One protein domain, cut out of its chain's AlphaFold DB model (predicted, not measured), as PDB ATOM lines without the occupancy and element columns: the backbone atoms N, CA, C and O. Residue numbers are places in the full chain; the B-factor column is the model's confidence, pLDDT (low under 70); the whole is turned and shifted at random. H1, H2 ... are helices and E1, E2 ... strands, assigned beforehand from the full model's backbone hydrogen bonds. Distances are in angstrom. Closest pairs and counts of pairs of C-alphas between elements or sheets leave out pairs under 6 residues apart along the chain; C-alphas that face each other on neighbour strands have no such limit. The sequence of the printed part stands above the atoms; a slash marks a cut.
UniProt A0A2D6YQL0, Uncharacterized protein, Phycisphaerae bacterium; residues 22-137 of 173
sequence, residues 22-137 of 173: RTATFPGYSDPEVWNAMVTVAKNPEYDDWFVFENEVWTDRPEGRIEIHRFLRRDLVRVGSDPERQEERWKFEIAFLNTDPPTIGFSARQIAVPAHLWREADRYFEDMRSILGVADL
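This is residues 22 to 137 of the 173 residues of an uncharacterized protein of Phycisphaerae bacterium (UniProt A0A2D6YQL0). A twisted sheet of five antiparallel strands has two helices, H1 and H2, crossing steeply over one face, two layers with the other face bare. The long hairpin of E3 and E4 reaches out along the longest axis. The printed part has 116 residues, in the order E1, H1, E2, E3, E4, E5, H2; the sheet's order is E1, E5, E4, E3, E2, and the class is mixed, helices and strands. It is only just compact, close to loose, with a radius of gyration of the C-alphas of 15.6 A, and elongated, spanning 54 by 35 by 20 A.

E1, residues 22 to 25, is an edge strand, antiparallel to E5, residues 103 to 108, with N 24 and O 104 3.0 A apart. H1, residues 31 to 43, is on the sheet; its Lys 43 and Val 57 of E2, residues 51 to 60, have C-alphas 6.5 A apart, the closest of the two elements. E2, the other edge strand, bends by 59 degrees at residue 54. E2, E3, residues 65 to 76, E4, residues 84 to 96, and E5 form a meander, each strand the antiparallel neighbour of the one before. Within hydrogen-bond range are N 56 and O 69 at 2.8 A between E2 and E3, N 70 and O 90 at 2.9 A between E3 and E4, and N 105 and O 95 at 2.7 A between E4 and E5. H2, residues 117 to 137, is on the same face as H1. H2 touches H1 with residues 124 to 132 alone, at a steep tilt of 54 degrees, opposite ways; the closest C-alphas, of Ala 37 and Met 128, are 5.9 A apart. Every O i to N i+4 pair is within range in H1, and 16 of 17 in H2.

E1 begins at C-alpha 22, (5.872, -26.595, -16.098). H1 is 18.4 A long, E2 26.2 A, E3 34.2 A, E4 37.9 A, E5 17.1 A. H2, 30.8 A, ends at C-alpha 137, (7.059, -53.675, -22.277).

The C-alphas of Gly 80 and Asp 100 are the two farthest apart, 54.5 A. The printed part has no cut and no long link. Its mean pLDDT is 92.7; residues 134 to 137 are under 70.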
ATOM      1  N   ARG A  22       6.919 -25.669 -15.658       92.56
ATOM      2  CA  ARG A  22       5.872 -26.595 -16.098       92.56
ATOM      3  C   ARG A  22       5.981 -27.874 -15.289       92.56
ATOM      4  O   ARG A  22       7.057 -28.180 -14.794       92.56
ATOM      5  N   THR A  23       4.900 -28.624 -15.160       95.88
ATOM      6  CA  THR A  23       4.906 -29.894 -14.430       95.88
ATOM      7  C   THR A  23       4.269 -30.999 -15.258       95.88
ATOM      8  O   THR A  23       3.438 -30.735 -16.128       95.88
ATOM      9  N   ALA A  24       4.660 -32.237 -14.975       96.62
ATOM     10  CA  ALA A  24       4.058 -33.437 -15.537       96.62
ATOM     11  C   ALA A  24       3.977 -34.527 -14.465       96.62
ATOM     12  O   ALA A  24       4.892 -34.681 -13.655       96.62
ATOM     13  N   THR A  25       2.876 -35.270 -14.477       96.88
ATOM     14  CA  THR A  25       2.575 -36.338 -13.520       96.88
ATOM     15  C   THR A  25       2.579 -37.685 -14.236       96.88
ATOM     16  O   THR A  25       2.055 -37.789 -15.347       96.88
ATOM     17  N   PHE A  26       3.153 -38.701 -13.595       95.81
ATOM     18  CA  PHE A  26       3.413 -40.030 -14.152       95.81
ATOM     19  C   PHE A  26       2.748 -41.106 -13.277       95.81
ATOM     20  O   PHE A  26       3.410 -41.731 -12.451       95.81
ATOM     21  N   PRO A  27       1.421 -41.298 -13.394       94.69
ATOM     22  CA  PRO A  27       0.713 -42.321 -12.632       94.69
ATOM     23  C   PRO A  27       1.103 -43.728 -13.098       94.69
ATOM     24  O   PRO A  27       1.341 -43.939 -14.282       94.69
ATOM     25  N   GLY A  28       1.103 -44.689 -12.172       93.44
ATOM     26  CA  GLY A  28       1.406 -46.096 -12.467       93.44
ATOM     27  C   GLY A  28       2.888 -46.467 -12.379       93.44
ATOM     28  O   GLY A  28       3.190 -47.652 -12.349       93.44
ATOM     29  N   TYR A  29       3.776 -45.481 -12.247       94.56
ATOM     30  CA  TYR A  29       5.215 -45.690 -12.089       94.56
ATOM     31  C   TYR A  29       5.662 -45.364 -10.664       94.56
ATOM     32  O   TYR A  29       5.086 -44.507  -9.992       94.56
ATOM     33  N   SER A  30       6.701 -46.049 -10.204       94.62
ATOM     34  CA  SER A  30       7.348 -45.824  -8.914       94.62
ATOM     35  C   SER A  30       8.363 -44.675  -8.967       94.62
ATOM     36  O   SER A  30       8.899 -44.337 -10.027       94.62
ATOM     37  N   ASP A  31       8.693 -44.095  -7.807       95.12
ATOM     38  CA  ASP A  31       9.697 -43.025  -7.723       95.12
ATOM     39  C   ASP A  31      11.051 -43.404  -8.353       95.12
ATOM     40  O   ASP A  31      11.626 -42.576  -9.067       95.12
ATOM     41  N   PRO A  32      11.596 -44.627  -8.152       95.50
ATOM     42  CA  PRO A  32      12.830 -45.030  -8.814       95.50
ATOM     43  C   PRO A  32      12.732 -45.090 -10.339       95.50
ATOM     44  O   PRO A  32      13.695 -44.698 -10.998       95.50
ATOM     45  N   GLU A  33      11.608 -45.544 -10.895       96.12
ATOM     46  CA  GLU A  33      11.400 -45.611 -12.349       96.12
ATOM     47  C   GLU A  33      11.367 -44.210 -12.952       96.12
ATOM     48  O   GLU A  33      12.114 -43.915 -13.887       96.12
ATOM     49  N   VAL A  34      10.582 -43.311 -12.354       97.25
ATOM     50  CA  VAL A  34      10.480 -41.922 -12.813       97.25
ATOM     51  C   VAL A  34      11.822 -41.199 -12.660       97.25
ATOM     52  O   VAL A  34      12.246 -40.505 -13.582       97.25
ATOM     53  N   TRP A  35      12.553 -41.395 -11.556       97.50
ATOM     54  CA  TRP A  35      13.893 -40.817 -11.396       97.50
ATOM     55  C   TRP A  35      14.882 -41.326 -12.453       97.50
ATOM     56  O   TRP A  35      15.632 -40.541 -13.037       97.50
ATOM     57  N   ASN A  36      14.903 -42.635 -12.709       97.31
ATOM     58  CA  ASN A  36      15.796 -43.213 -13.709       97.31
ATOM     59  C   ASN A  36      15.472 -42.675 -15.107       97.31
ATOM     60  O   ASN A  36      16.387 -42.260 -15.819       97.31
ATOM     61  N   ALA A  37      14.188 -42.589 -15.464       97.56
ATOM     62  CA  ALA A  37      13.751 -41.977 -16.712       97.56
ATOM     63  C   ALA A  37      14.206 -40.510 -16.808       97.56
ATOM     64  O   ALA A  37      14.796 -40.125 -17.818       97.56
ATOM     65  N   MET A  38      14.054 -39.717 -15.736       98.12
ATOM     66  CA  MET A  38      14.509 -38.319 -15.714       98.12
ATOM     67  C   MET A  38      15.999 -38.197 -16.047       98.12
ATOM     68  O   MET A  38      16.410 -37.365 -16.863       98.12
ATOM     69  N   VAL A  39      16.828 -39.039 -15.427       98.38
ATOM     70  CA  VAL A  39      18.274 -39.044 -15.674       98.38
ATOM     71  C   VAL A  39      18.584 -39.458 -17.114       98.38
ATOM     72  O   VAL A  39      19.447 -38.841 -17.742       98.38
ATOM     73  N   THR A  40      17.884 -40.459 -17.653       98.06
ATOM     74  CA  THR A  40      18.082 -40.934 -19.029       98.06
ATOM     75  C   THR A  40      17.758 -39.850 -20.055       98.06
ATOM     76  O   THR A  40      18.618 -39.555 -20.888       98.06
ATOM     77  N   VAL A  41      16.592 -39.197 -19.949       97.94
ATOM     78  CA  VAL A  41      16.188 -38.096 -20.847       97.94
ATOM     79  C   VAL A  41      17.150 -36.910 -20.743       97.94
ATOM     80  O   VAL A  41      17.516 -36.294 -21.744       97.94
ATOM     81  N   ALA A  42      17.603 -36.577 -19.530       98.19
ATOM     82  CA  ALA A  42      18.534 -35.470 -19.324       98.19
ATOM     83  C   ALA A  42      19.886 -35.709 -20.019       98.19
ATOM     84  O   ALA A  42      20.452 -34.788 -20.621       98.19
ATOM     85  N   LYS A  43      20.407 -36.938 -19.934       98.38
ATOM     86  CA  LYS A  43      21.723 -37.312 -20.469       98.38
ATOM     87  C   LYS A  43      21.722 -37.562 -21.973       98.38
ATOM     88  O   LYS A  43      22.722 -37.240 -22.609       98.38
ATOM     89  N   ASN A  44      20.626 -38.082 -22.523       96.94
ATOM     90  CA  ASN A  44      20.538 -38.499 -23.923       96.94
ATOM     91  C   ASN A  44      19.388 -37.780 -24.649       96.94
ATOM     92  O   ASN A  44      18.419 -38.423 -25.041       96.94
ATOM     93  N   PRO A  45      19.443 -36.444 -24.792       95.56
ATOM     94  CA  PRO A  45      18.400 -35.719 -25.496       95.56
ATOM     95  C   PRO A  45      18.552 -35.895 -27.012       95.56
ATOM     96  O   PRO A  45      19.642 -35.714 -27.560       95.56
ATOM     97  N   GLU A  46      17.445 -36.170 -27.689       91.38
ATOM     98  CA  GLU A  46      17.378 -36.256 -29.149       91.38
ATOM     99  C   GLU A  46      16.585 -35.071 -29.718       91.38
ATOM    100  O   GLU A  46      15.621 -34.598 -29.107       91.38
ATOM    101  N   TYR A  47      17.031 -34.562 -30.872       91.88
ATOM    102  CA  TYR A  47      16.417 -33.442 -31.588       91.88
ATOM    103  C   TYR A  47      16.466 -33.696 -33.095       91.88
ATOM    104  O   TYR A  47      17.493 -34.134 -33.610       91.88
ATOM    105  N   ASP A  48      15.394 -33.343 -33.804       89.62
ATOM    106  CA  ASP A  48      15.302 -33.535 -35.258       89.62
ATOM    107  C   ASP A  48      16.202 -32.572 -36.049       89.62
ATOM    108  O   ASP A  48      16.793 -32.931 -37.065       89.62
ATOM    109  N   ASP A  49      16.280 -31.317 -35.605       89.75
ATOM    110  CA  ASP A  49      16.839 -30.194 -36.365       89.75
ATOM    111  C   ASP A  49      17.943 -29.428 -35.620       89.75
ATOM    112  O   ASP A  49      18.409 -28.386 -36.092       89.75
ATOM    113  N   TRP A  50      18.387 -29.948 -34.474       93.75
ATOM    114  CA  TRP A  50      19.466 -29.387 -33.665       93.75
ATOM    115  C   TRP A  50      20.519 -30.435 -33.333       93.75
ATOM    116  O   TRP A  50      20.212 -31.572 -32.998       93.75
ATOM    117  N   PHE A  51      21.780 -30.019 -33.340       94.44
ATOM    118  CA  PHE A  51      22.877 -30.810 -32.804       94.44
ATOM    119  C   PHE A  51      23.184 -30.366 -31.380       94.44
ATOM    120  O   PHE A  51      23.359 -29.173 -31.107       94.44
ATOM    121  N   VAL A  52      23.295 -31.339 -30.481       96.06
ATOM    122  CA  VAL A  52      23.762 -31.120 -29.114       96.06
ATOM    123  C   VAL A  52      25.276 -30.992 -29.148       96.06
ATOM    124  O   VAL A  52      25.984 -31.970 -29.363       96.06
ATOM    125  N   PHE A  53      25.772 -29.769 -28.978       96.06
ATOM    126  CA  PHE A  53      27.205 -29.499 -28.983       96.06
ATOM    127  C   PHE A  53      27.823 -29.766 -27.606       96.06
ATOM    128  O   PHE A  53      28.872 -30.395 -27.517       96.06
ATOM    129  N   GLU A  54      27.144 -29.341 -26.535       97.56
ATOM    130  CA  GLU A  54      27.516 -29.625 -25.142       97.56
ATOM    131  C   GLU A  54      26.255 -29.949 -24.324       97.56
ATOM    132  O   GLU A  54      25.210 -29.316 -24.503       97.56
ATOM    133  N   ASN A  55      26.351 -30.931 -23.421       97.94
ATOM    134  CA  ASN A  55      25.276 -31.332 -22.507       97.94
ATOM    135  C   ASN A  55      25.862 -31.656 -21.128       97.94
ATOM    136  O   ASN A  55      26.330 -32.768 -20.887       97.94
ATOM    137  N   GLU A  56      25.853 -30.679 -20.227       98.44
ATOM    138  CA  GLU A  56      26.289 -30.855 -18.845       98.44
ATOM    139  C   GLU A  56      25.067 -31.166 -17.977       98.44
ATOM    140  O   GLU A  56      24.091 -30.413 -17.963       98.44
ATOM    141  N   VAL A  57      25.112 -32.296 -17.270       98.56
ATOM    142  CA  VAL A  57      24.008 -32.791 -16.441       98.56
ATOM    143  C   VAL A  57      24.534 -33.107 -15.050       98.56
ATOM    144  O   VAL A  57      25.365 -34.004 -14.887       98.56
ATOM    145  N   TRP A  58      24.008 -32.418 -14.041       98.62
ATOM    146  CA  TRP A  58      24.302 -32.691 -12.637       98.62
ATOM    147  C   TRP A  58      23.067 -33.240 -11.948       98.62
ATOM    148  O   TRP A  58      22.024 -32.596 -11.919       98.62
ATOM    149  N   THR A  59      23.192 -34.435 -11.380       98.19
ATOM    150  CA  THR A  59      22.102 -35.123 -10.686       98.19
ATOM    151  C   THR A  59      22.322 -35.089  -9.182       98.19
ATOM    152  O   THR A  59      23.383 -35.494  -8.707       98.19
ATOM    153  N   ASP A  60      21.295 -34.705  -8.442       97.81
ATOM    154  CA  ASP A  60      21.242 -34.700  -6.987       97.81
ATOM    155  C   ASP A  60      19.984 -35.449  -6.548       97.81
ATOM    156  O   ASP A  60      18.884 -34.899  -6.488       97.81
ATOM    157  N   ARG A  61      20.134 -36.756  -6.321       94.81
ATOM    158  CA  ARG A  61      19.000 -37.618  -5.974       94.81
ATOM    159  C   ARG A  61      18.398 -37.304  -4.602       94.81
ATOM    160  O   ARG A  61      17.174 -37.264  -4.535       94.81
ATOM    161  N   PRO A  62      19.183 -37.076  -3.529       95.62
ATOM    162  CA  PRO A  62      18.626 -36.684  -2.234       95.62
ATOM    163  C   PRO A  62      17.742 -35.436  -2.298       95.62
ATOM    164  O   PRO A  62      16.708 -35.397  -1.637       95.62
ATOM    165  N   GLU A  63      18.114 -34.445  -3.112       95.50
ATOM    166  CA  GLU A  63      17.313 -33.229  -3.302       95.50
ATOM    167  C   GLU A  63      16.293 -33.340  -4.449       95.50
ATOM    168  O   GLU A  63      15.556 -32.393  -4.717       95.50
ATOM    169  N   GLY A  64      16.232 -34.489  -5.133       96.88
ATOM    170  CA  GLY A  64      15.327 -34.724  -6.252       96.88
ATOM    171  C   GLY A  64      15.574 -33.785  -7.434       96.88
ATOM    172  O   GLY A  64      14.631 -33.445  -8.136       96.88
ATOM    173  N   ARG A  65      16.807 -33.335  -7.668       98.12
ATOM    174  CA  ARG A  65      17.121 -32.291  -8.651       98.12
ATOM    175  C   ARG A  65      18.050 -32.785  -9.752       98.12
ATOM    176  O   ARG A  65      19.026 -33.486  -9.495       98.12
ATOM    177  N   ILE A  66      17.799 -32.335 -10.975       98.56
ATOM    178  CA  ILE A  66      18.732 -32.420 -12.096       98.56
ATOM    179  C   ILE A  66      18.924 -31.017 -12.670       98.56
ATOM    180  O   ILE A  66      17.976 -30.425 -13.178       98.56
ATOM    181  N   GLU A  67      20.145 -30.498 -12.602       98.38
ATOM    182  CA  GLU A  67      20.529 -29.242 -13.253       98.38
ATOM    183  C   GLU A  67      21.130 -29.560 -14.624       98.38
ATOM    184  O   GLU A  67      21.957 -30.470 -14.750       98.38
ATOM    185  N   ILE A  68      20.704 -28.827 -15.655       98.19
ATOM    186  CA  ILE A  68      21.101 -29.074 -17.040       98.19
ATOM    187  C   ILE A  68      21.566 -27.772 -17.679       98.19
ATOM    188  O   ILE A  68      20.813 -26.795 -17.773       98.19
ATOM    189  N   HIS A  69      22.796 -27.787 -18.189       97.19
ATOM    190  CA  HIS A  69      23.291 -26.777 -19.114       97.19
ATOM    191  C   HIS A  69      23.496 -27.407 -20.484       97.19
ATOM    192  O   HIS A  69      24.249 -28.367 -20.640       97.19
ATOM    193  N   ARG A  70      22.839 -26.845 -21.495       96.06
ATOM    194  CA  ARG A  70      22.873 -27.389 -22.849       96.06
ATOM    195  C   ARG A  70      23.213 -26.323 -23.866       96.06
ATOM    196  O   ARG A  70      22.658 -25.223 -23.834       96.06
ATOM    197  N   PHE A  71      24.100 -26.675 -24.785       95.69
ATOM    198  CA  PHE A  71      24.442 -25.863 -25.937       95.69
ATOM    199  C   PHE A  71      24.038 -26.595 -27.215       95.69
ATOM    200  O   PHE A  71      24.521 -27.692 -27.502       95.69
ATOM    201  N   LEU A  72      23.142 -25.973 -27.974       95.06
ATOM    202  CA  LEU A  72      22.616 -26.474 -29.232       95.06
ATOM    203  C   LEU A  72      23.127 -25.630 -30.395       95.06
ATOM    204  O   LEU A  72      23.253 -24.406 -30.288       95.06
ATOM    205  N   ARG A  73      23.369 -26.284 -31.529       95.38
ATOM    206  CA  ARG A  73      23.724 -25.629 -32.788       95.38
ATOM    207  C   ARG A  73      22.967 -26.257 -33.951       95.38
ATOM    208  O   ARG A  73      22.829 -27.473 -34.017       95.38
ATOM    209  N   ARG A  74      22.540 -25.433 -34.905       94.69
ATOM    210  CA  ARG A  74      22.062 -25.892 -36.213       94.69
ATOM    211  C   ARG A  74      22.518 -24.954 -37.317       94.69
ATOM    212  O   ARG A  74      22.737 -23.771 -37.070       94.69
ATOM    213  N   ASP A  75      22.594 -25.479 -38.531       93.56
ATOM    214  CA  ASP A  75      22.834 -24.690 -39.735       93.56
ATOM    215  C   ASP A  75      21.567 -24.737 -40.602       93.56
ATOM    216  O   ASP A  75      21.177 -25.793 -41.100       93.56
ATOM    217  N   LEU A  76      20.891 -23.597 -40.757       91.62
ATOM    218  CA  LEU A  76      19.687 -23.482 -41.576       91.62
ATOM    219  C   LEU A  76      20.055 -23.131 -43.012       91.62
ATOM    220  O   LEU A  76      20.595 -22.060 -43.283       91.62
ATOM    221  N   VAL A  77      19.686 -24.000 -43.948       91.25
ATOM    222  CA  VAL A  77      19.870 -23.762 -45.382       91.25
ATOM    223  C   VAL A  77      18.519 -23.432 -46.006       91.25
ATOM    224  O   VAL A  77      17.603 -24.252 -45.998       91.25
ATOM    225  N   ARG A  78      18.385 -22.222 -46.558       91.06
ATOM    226  CA  ARG A  78      17.210 -21.809 -47.340       91.06
ATOM    227  C   ARG A  78      17.607 -21.701 -48.807       91.06
ATOM    228  O   ARG A  78      18.684 -21.207 -49.125       91.06
ATOM    229  N   VAL A  79      16.744 -22.168 -49.709       92.88
ATOM    230  CA  VAL A  79      17.022 -22.131 -51.154       92.88
ATOM    231  C   VAL A  79      17.288 -20.690 -51.599       92.88
ATOM    232  O   VAL A  79      16.474 -19.803 -51.355       92.88
ATOM    233  N   GLY A  80      18.424 -20.471 -52.263       92.31
ATOM    234  CA  GLY A  80      18.827 -19.151 -52.756       92.31
ATOM    235  C   GLY A  80      19.389 -18.212 -51.685       92.31
ATOM    236  O   GLY A  80      19.491 -17.015 -51.936       92.31
ATOM    237  N   SER A  81      19.731 -18.714 -50.498       91.44
ATOM    238  CA  SER A  81      20.396 -17.952 -49.435       91.44
ATOM    239  C   SER A  81      21.607 -18.710 -48.903       91.44
ATOM    240  O   SER A  81      21.665 -19.938 -48.987       91.44
ATOM    241  N   ASP A  82      22.558 -17.975 -48.331       92.81
ATOM    242  CA  ASP A  82      23.684 -18.586 -47.632       92.81
ATOM    243  C   ASP A  82      23.203 -19.313 -46.362       92.81
ATOM    244  O   ASP A  82      22.227 -18.877 -45.737       92.81
ATOM    245  N   PRO A  83      23.862 -20.418 -45.963       93.31
ATOM    246  CA  PRO A  83      23.569 -21.095 -44.707       93.31
ATOM    247  C   PRO A  83      23.681 -20.153 -43.504       93.31
ATOM    248  O   PRO A  83      24.661 -19.423 -43.352       93.31
ATOM    249  N   GLU A  84      22.694 -20.211 -42.616       94.75
ATOM    250  CA  GLU A  84      22.640 -19.415 -41.392       94.75
ATOM    251  C   GLU A  84      22.910 -20.315 -40.182       94.75
ATOM    252  O   GLU A  84      22.112 -21.200 -39.865       94.75
ATOM    253  N   ARG A  85      24.023 -20.078 -39.481       94.56
ATOM    254  CA  ARG A  85      24.313 -20.770 -38.223       94.56
ATOM    255  C   ARG A  85      23.496 -20.177 -37.086       94.56
ATOM    256  O   ARG A  85      23.556 -18.975 -36.839       94.56
ATOM    257  N   GLN A  86      22.799 -21.039 -36.357       93.62
ATOM    258  CA  GLN A  86      22.044 -20.688 -35.162       93.62
ATOM    259  C   GLN A  86      22.553 -21.464 -33.952       93.62
ATOM    260  O   GLN A  86      22.961 -22.621 -34.051       93.62
ATOM    261  N   GLU A  87      22.527 -20.796 -32.804       94.38
ATOM    262  CA  GLU A  87      23.091 -21.270 -31.548       94.38
ATOM    263  C   GLU A  87      22.136 -20.953 -30.400       94.38
ATOM    264  O   GLU A  87      21.656 -19.825 -30.283       94.38
ATOM    265  N   GLU A  88      21.891 -21.933 -29.532       92.06
ATOM    266  CA  GLU A  88      21.057 -21.762 -28.344       92.06
ATOM    267  C   GLU A  88      21.736 -22.328 -27.102       92.06
ATOM    268  O   GLU A  88      22.268 -23.433 -27.108       92.06
ATOM    269  N   ARG A  89      21.704 -21.558 -26.011       92.94
ATOM    270  CA  ARG A  89      22.220 -21.973 -24.705       92.94
ATOM    271  C   ARG A  89      21.090 -21.979 -23.698       92.94
ATOM    272  O   ARG A  89      20.475 -20.939 -23.451       92.94
ATOM    273  N   TRP A  90      20.841 -23.143 -23.125       93.56
ATOM    274  CA  TRP A  90      19.763 -23.369 -22.178       93.56
ATOM    275  C   TRP A  90      20.332 -23.749 -20.817       93.56
ATOM    276  O   TRP A  90      21.228 -24.586 -20.722       93.56
ATOM    277  N   LYS A  91      19.787 -23.131 -19.770       94.88
ATOM    278  CA  LYS A  91      20.003 -23.501 -18.371       94.88
ATOM    279  C   LYS A  91      18.659 -23.732 -17.711       94.88
ATOM    280  O   LYS A  91      17.827 -22.816 -17.662       94.88
ATOM    281  N   PHE A  92      18.434 -24.945 -17.240       95.88
ATOM    282  CA  PHE A  92      17.163 -25.341 -16.659       95.88
ATOM    283  C   PHE A  92      17.336 -26.480 -15.662       95.88
ATOM    284  O   PHE A  92      18.344 -27.182 -15.648       95.88
ATOM    285  N   GLU A  93      16.316 -26.643 -14.834       97.38
ATOM    286  CA  GLU A  93      16.240 -27.662 -13.802       97.38
ATOM    287  C   GLU A  93      15.040 -28.570 -14.036       97.38
ATOM    288  O   GLU A  93      13.952 -28.095 -14.378       97.38
ATOM    289  N   ILE A  94      15.232 -29.855 -13.741       98.19
ATOM    290  CA  ILE A  94      14.158 -30.820 -13.528       98.19
ATOM    291  C   ILE A  94      14.133 -31.207 -12.048       98.19
ATOM    292  O   ILE A  94      15.125 -31.701 -11.515       98.19
ATOM    293  N   ALA A  95      13.002 -30.994 -11.385       97.88
ATOM    294  CA  ALA A  95      12.790 -31.292  -9.974       97.88
ATOM    295  C   ALA A  95      11.752 -32.406  -9.802       97.88
ATOM    296  O   ALA A  95      10.670 -32.351 -10.378       97.88
ATOM    297  N   PHE A  96      12.051 -33.395  -8.974       97.31
ATOM    298  CA  PHE A  96      11.133 -34.427  -8.523       97.31
ATOM    299  C   PHE A  96      10.337 -33.882  -7.331       97.31
ATOM    300  O   PHE A  96      10.907 -33.552  -6.292       97.31
ATOM    301  N   LEU A  97       9.018 -33.742  -7.475       95.25
ATOM    302  CA  LEU A  97       8.173 -33.037  -6.500       95.25
ATOM    303  C   LEU A  97       7.649 -33.934  -5.366       95.25
ATOM    304  O   LEU A  97       6.960 -33.429  -4.484       95.25
ATOM    305  N   ASN A  98       7.989 -35.229  -5.369       88.81
ATOM    306  CA  ASN A  98       7.644 -36.202  -4.318       88.81
ATOM    307  C   ASN A  98       6.140 -36.228  -3.973       88.81
ATOM    308  O   ASN A  98       5.751 -36.224  -2.805       88.81
ATOM    309  N   THR A  99       5.286 -36.204  -4.996       94.12
ATOM    310  CA  THR A  99       3.830 -36.356  -4.860       94.12
ATOM    311  C   THR A  99       3.402 -37.789  -5.164       94.12
ATOM    312  O   THR A  99       4.134 -38.513  -5.828       94.12
ATOM    313  N   ASP A 100       2.183 -38.156  -4.769       93.00
ATOM    314  CA  ASP A 100       1.536 -39.407  -5.175       93.00
ATOM    315  C   ASP A 100       0.274 -39.091  -6.004       93.00
ATOM    316  O   ASP A 100      -0.662 -38.484  -5.464       93.00
ATOM    317  N   PRO A 101       0.230 -39.416  -7.312       93.56
ATOM    318  CA  PRO A 101       1.275 -40.073  -8.117       93.56
ATOM    319  C   PRO A 101       2.523 -39.194  -8.371       93.56
ATOM    320  O   PRO A 101       2.426 -37.962  -8.261       93.56
ATOM    321  N   PRO A 102       3.677 -39.785  -8.759       96.81
ATOM    322  CA  PRO A 102       4.925 -39.052  -8.977       96.81
ATOM    323  C   PRO A 102       4.775 -37.893  -9.961       96.81
ATOM    324  O   PRO A 102       4.282 -38.055 -11.079       96.81
ATOM    325  N   THR A 103       5.225 -36.708  -9.554       96.88
ATOM    326  CA  THR A 103       5.189 -35.493 -10.378       96.88
ATOM    327  C   THR A 103       6.571 -34.877 -10.452       96.88
ATOM    328  O   THR A 103       7.278 -34.791  -9.448       96.88
ATOM    329  N   ILE A 104       6.933 -34.396 -11.637       97.94
ATOM    330  CA  ILE A 104       8.173 -33.663 -11.872       97.94
ATOM    331  C   ILE A 104       7.854 -32.238 -12.330       97.94
ATOM    332  O   ILE A 104       6.811 -31.979 -12.938       97.94
ATOM    333  N   GLY A 105       8.761 -31.310 -12.053       96.94
ATOM    334  CA  GLY A 105       8.721 -29.930 -12.502       96.94
ATOM    335  C   GLY A 105       9.920 -29.597 -13.377       96.94
ATOM    336  O   GLY A 105      11.043 -29.938 -13.045       96.94
ATOM    337  N   PHE A 106       9.682 -28.895 -14.473       96.56
ATOM    338  CA  PHE A 106      10.684 -28.251 -15.308       96.56
ATOM    339  C   PHE A 106      10.717 -26.769 -14.950       96.56
ATOM    340  O   PHE A 106       9.660 -26.141 -14.941       96.56
ATOM    341  N   SER A 107      11.884 -26.174 -14.714       94.38
ATOM    342  CA  SER A 107      12.003 -24.731 -14.487       94.38
ATOM    343  C   SER A 107      13.190 -24.114 -15.216       94.38
ATOM    344  O   SER A 107      14.257 -24.712 -15.330       94.38
ATOM    345  N   ALA A 108      13.012 -22.896 -15.723       92.75
ATOM    346  CA  ALA A 108      14.102 -22.158 -16.349       92.75
ATOM    347  C   ALA A 108      15.022 -21.551 -15.277       92.75
ATOM    348  O   ALA A 108      14.549 -20.930 -14.326       92.75
ATOM    349  N   ARG A 109      16.341 -21.657 -15.463       89.94
ATOM    350  CA  ARG A 109      17.351 -21.104 -14.539       89.94
ATOM    351  C   ARG A 109      17.968 -19.788 -15.023       89.94
ATOM    352  O   ARG A 109      18.898 -19.264 -14.417       89.94
ATOM    353  N   GLN A 110      17.431 -19.215 -16.101       82.12
ATOM    354  CA  GLN A 110      17.909 -17.973 -16.713       82.12
ATOM    355  C   GLN A 110      16.823 -16.890 -16.774       82.12
ATOM    356  O   GLN A 110      15.652 -17.184 -16.989       82.12
ATOM    357  N   ILE A 111      17.236 -15.625 -16.619       70.81
ATOM    358  CA  ILE A 111      16.338 -14.452 -16.574       70.81
ATOM    359  C   ILE A 111      15.656 -14.224 -17.930       70.81
ATOM    360  O   ILE A 111      14.451 -13.998 -18.001       70.81
ATOM    361  N   ALA A 112      16.430 -14.293 -19.014       75.75
ATOM    362  CA  ALA A 112      15.909 -14.235 -20.372       75.75
ATOM    363  C   ALA A 112      15.610 -15.662 -20.842       75.75
ATOM    364  O   ALA A 112      16.502 -16.371 -21.319       75.75
ATOM    365  N   VAL A 113      14.361 -16.096 -20.653       73.31
ATOM    366  CA  VAL A 113      13.896 -17.417 -21.084       73.31
ATOM    367  C   VAL A 113      13.685 -17.406 -22.603       73.31
ATOM    368  O   VAL A 113      12.829 -16.659 -23.084       73.31
ATOM    369  N   PRO A 114      14.433 -18.205 -23.384       72.75
ATOM    370  CA  PRO A 114      14.226 -18.316 -24.817       72.75
ATOM    371  C   PRO A 114      12.834 -18.885 -25.071       72.75
ATOM    372  O   PRO A 114      12.410 -19.816 -24.386       72.75
ATOM    373  N   ALA A 115      12.130 -18.376 -26.084       73.88
ATOM    374  CA  ALA A 115      10.789 -18.863 -26.423       73.88
ATOM    375  C   ALA A 115      10.760 -20.384 -26.686       73.88
ATOM    376  O   ALA A 115       9.751 -21.043 -26.444       73.88
ATOM    377  N   HIS A 116      11.882 -20.937 -27.150       81.94
ATOM    378  CA  HIS A 116      12.055 -22.351 -27.462       81.94
ATOM    379  C   HIS A 116      12.248 -23.237 -26.222       81.94
ATOM    380  O   HIS A 116      11.933 -24.420 -26.294       81.94
ATOM    381  N   LEU A 117      12.640 -22.685 -25.066       85.69
ATOM    382  CA  LEU A 117      12.864 -23.479 -23.850       85.69
ATOM    383  C   LEU A 117      11.578 -24.141 -23.332       85.69
ATOM    384  O   LEU A 117      11.611 -25.189 -22.701       85.69
ATOM    385  N   TRP A 118      10.410 -23.573 -23.625       88.12
ATOM    386  CA  TRP A 118       9.154 -24.227 -23.265       88.12
ATOM    387  C   TRP A 118       8.808 -25.416 -24.158       88.12
ATOM    388  O   TRP A 118       8.130 -26.325 -23.693       88.12
ATOM    389  N   ARG A 119       9.304 -25.435 -25.401       90.06
ATOM    390  CA  ARG A 119       9.224 -26.632 -26.251       90.06
ATOM    391  C   ARG A 119      10.137 -27.728 -25.716       90.06
ATOM    392  O   ARG A 119       9.770 -28.890 -25.780       90.06
ATOM    393  N   GLU A 120      11.273 -27.349 -25.132       93.25
ATOM    394  CA  GLU A 120      12.160 -28.290 -24.444       93.25
ATOM    395  C   GLU A 120      11.475 -28.964 -23.249       93.25
ATOM    396  O   GLU A 120      11.617 -30.168 -23.073       93.25
ATOM    397  N   ALA A 121      10.679 -28.228 -22.467       94.50
ATOM    398  CA  ALA A 121       9.888 -28.832 -21.395       94.50
ATOM    399  C   ALA A 121       8.884 -29.872 -21.925       94.50
ATOM    400  O   ALA A 121       8.772 -30.960 -21.364       94.50
ATOM    401  N   ASP A 122       8.180 -29.553 -23.016       93.81
ATOM    402  CA  ASP A 122       7.211 -30.467 -23.630       93.81
ATOM    403  C   ASP A 122       7.896 -31.726 -24.181       93.81
ATOM    404  O   ASP A 122       7.465 -32.832 -23.854       93.81
ATOM    405  N   ARG A 123       9.004 -31.554 -24.919       95.06
ATOM    406  CA  ARG A 123       9.851 -32.643 -25.432       95.06
ATOM    407  C   ARG A 123      10.340 -33.543 -24.302       95.06
ATOM    408  O   ARG A 123      10.170 -34.752 -24.359       95.06
ATOM    409  N   TYR A 124      10.883 -32.956 -23.234       96.94
ATOM    410  CA  TYR A 124      11.378 -33.711 -22.083       96.94
ATOM    411  C   TYR A 124      10.277 -34.588 -21.465       96.94
ATOM    412  O   TYR A 124      10.508 -35.750 -21.138       96.94
ATOM    413  N   PHE A 125       9.061 -34.054 -21.309       97.00
ATOM    414  CA  PHE A 125       7.935 -34.830 -20.786       97.00
ATOM    415  C   PHE A 125       7.441 -35.901 -21.760       97.00
ATOM    416  O   PHE A 125       6.933 -36.930 -21.320       97.00
ATOM    417  N   GLU A 126       7.536 -35.668 -23.063       96.06
ATOM    418  CA  GLU A 126       7.218 -36.665 -24.083       96.06
ATOM    419  C   GLU A 126       8.218 -37.827 -24.064       96.06
ATOM    420  O   GLU A 126       7.793 -38.976 -23.952       96.06
ATOM    421  N   ASP A 127       9.518 -37.538 -24.012       96.75
ATOM    422  CA  ASP A 127      10.571 -38.551 -23.890       96.75
ATOM    423  C   ASP A 127      10.413 -39.382 -22.613       96.75
ATOM    424  O   ASP A 127      10.533 -40.604 -22.641       96.75
ATOM    425  N   MET A 128      10.075 -38.735 -21.492       97.12
ATOM    426  CA  MET A 128       9.766 -39.425 -20.236       97.12
ATOM    427  C   MET A 128       8.640 -40.448 -20.412       97.12
ATOM    428  O   MET A 128       8.759 -41.578 -19.948       97.12
ATOM    429  N   ARG A 129       7.547 -40.065 -21.089       95.75
ATOM    430  CA  ARG A 129       6.425 -40.978 -21.361       95.75
ATOM    431  C   ARG A 129       6.828 -42.097 -22.312       95.75
ATOM    432  O   ARG A 129       6.374 -43.216 -22.122       95.75
ATOM    433  N   SER A 130       7.662 -41.800 -23.307       94.31
ATOM    434  CA  SER A 130       8.183 -42.798 -24.239       94.31
ATOM    435  C   SER A 130       9.012 -43.853 -23.505       94.31
ATOM    436  O   SER A 130       8.710 -45.037 -23.589       94.31
ATOM    437  N   ILE A 131       9.987 -43.432 -22.692       93.75
ATOM    438  CA  ILE A 131      10.855 -44.344 -21.932       93.75
ATOM    439  C   ILE A 131      10.049 -45.171 -20.929       93.75
ATOM    440  O   ILE A 131      10.227 -46.382 -20.862       93.75
ATOM    441  N   LEU A 132       9.160 -44.541 -20.157       93.94
ATOM    442  CA  LEU A 132       8.347 -45.247 -19.163       93.94
ATOM    443  C   LEU A 132       7.330 -46.198 -19.819       93.94
ATOM    444  O   LEU A 132       7.134 -47.309 -19.340       93.94
ATOM    445  N   GLY A 133       6.749 -45.809 -20.958       86.44
ATOM    446  CA  GLY A 133       5.862 -46.672 -21.739       86.44
ATOM    447  C   GLY A 133       6.584 -47.829 -22.440       86.44
ATOM    448  O   GLY A 133       5.969 -48.861 -22.692       86.44
ATOM    449  N   VAL A 134       7.880 -47.688 -22.739       67.81
ATOM    450  CA  VAL A 134       8.740 -48.796 -23.188       67.81
ATOM    451  C   VAL A 134       9.140 -49.687 -22.011       67.81
ATOM    452  O   VAL A 134       9.154 -50.904 -22.168       67.81
ATOM    453  N   ALA A 135       9.391 -49.120 -20.827       59.03
ATOM    454  CA  ALA A 135       9.700 -49.895 -19.626       59.03
ATOM    455  C   ALA A 135       8.562 -50.862 -19.256       59.03
ATOM    456  O   ALA A 135       8.845 -52.002 -18.903       59.03
ATOM    457  N   ASP A 136       7.294 -50.475 -19.453       56.97
ATOM    458  CA  ASP A 136       6.137 -51.377 -19.294       56.97
ATOM    459  C   ASP A 136       6.191 -52.622 -20.206       56.97
ATOM    460  O   ASP A 136       5.566 -53.640 -19.903       56.97
ATOM    461  N   LEU A 137       6.929 -52.569 -21.321       58.03
ATOM    462  CA  LEU A 137       7.059 -53.675 -22.277       58.03
ATOM    463  C   LEU A 137       8.259 -54.592 -21.990       58.03
ATOM    464  O   LEU A 137       8.296 -55.702 -22.523       58.03
TER     465      LEU A 137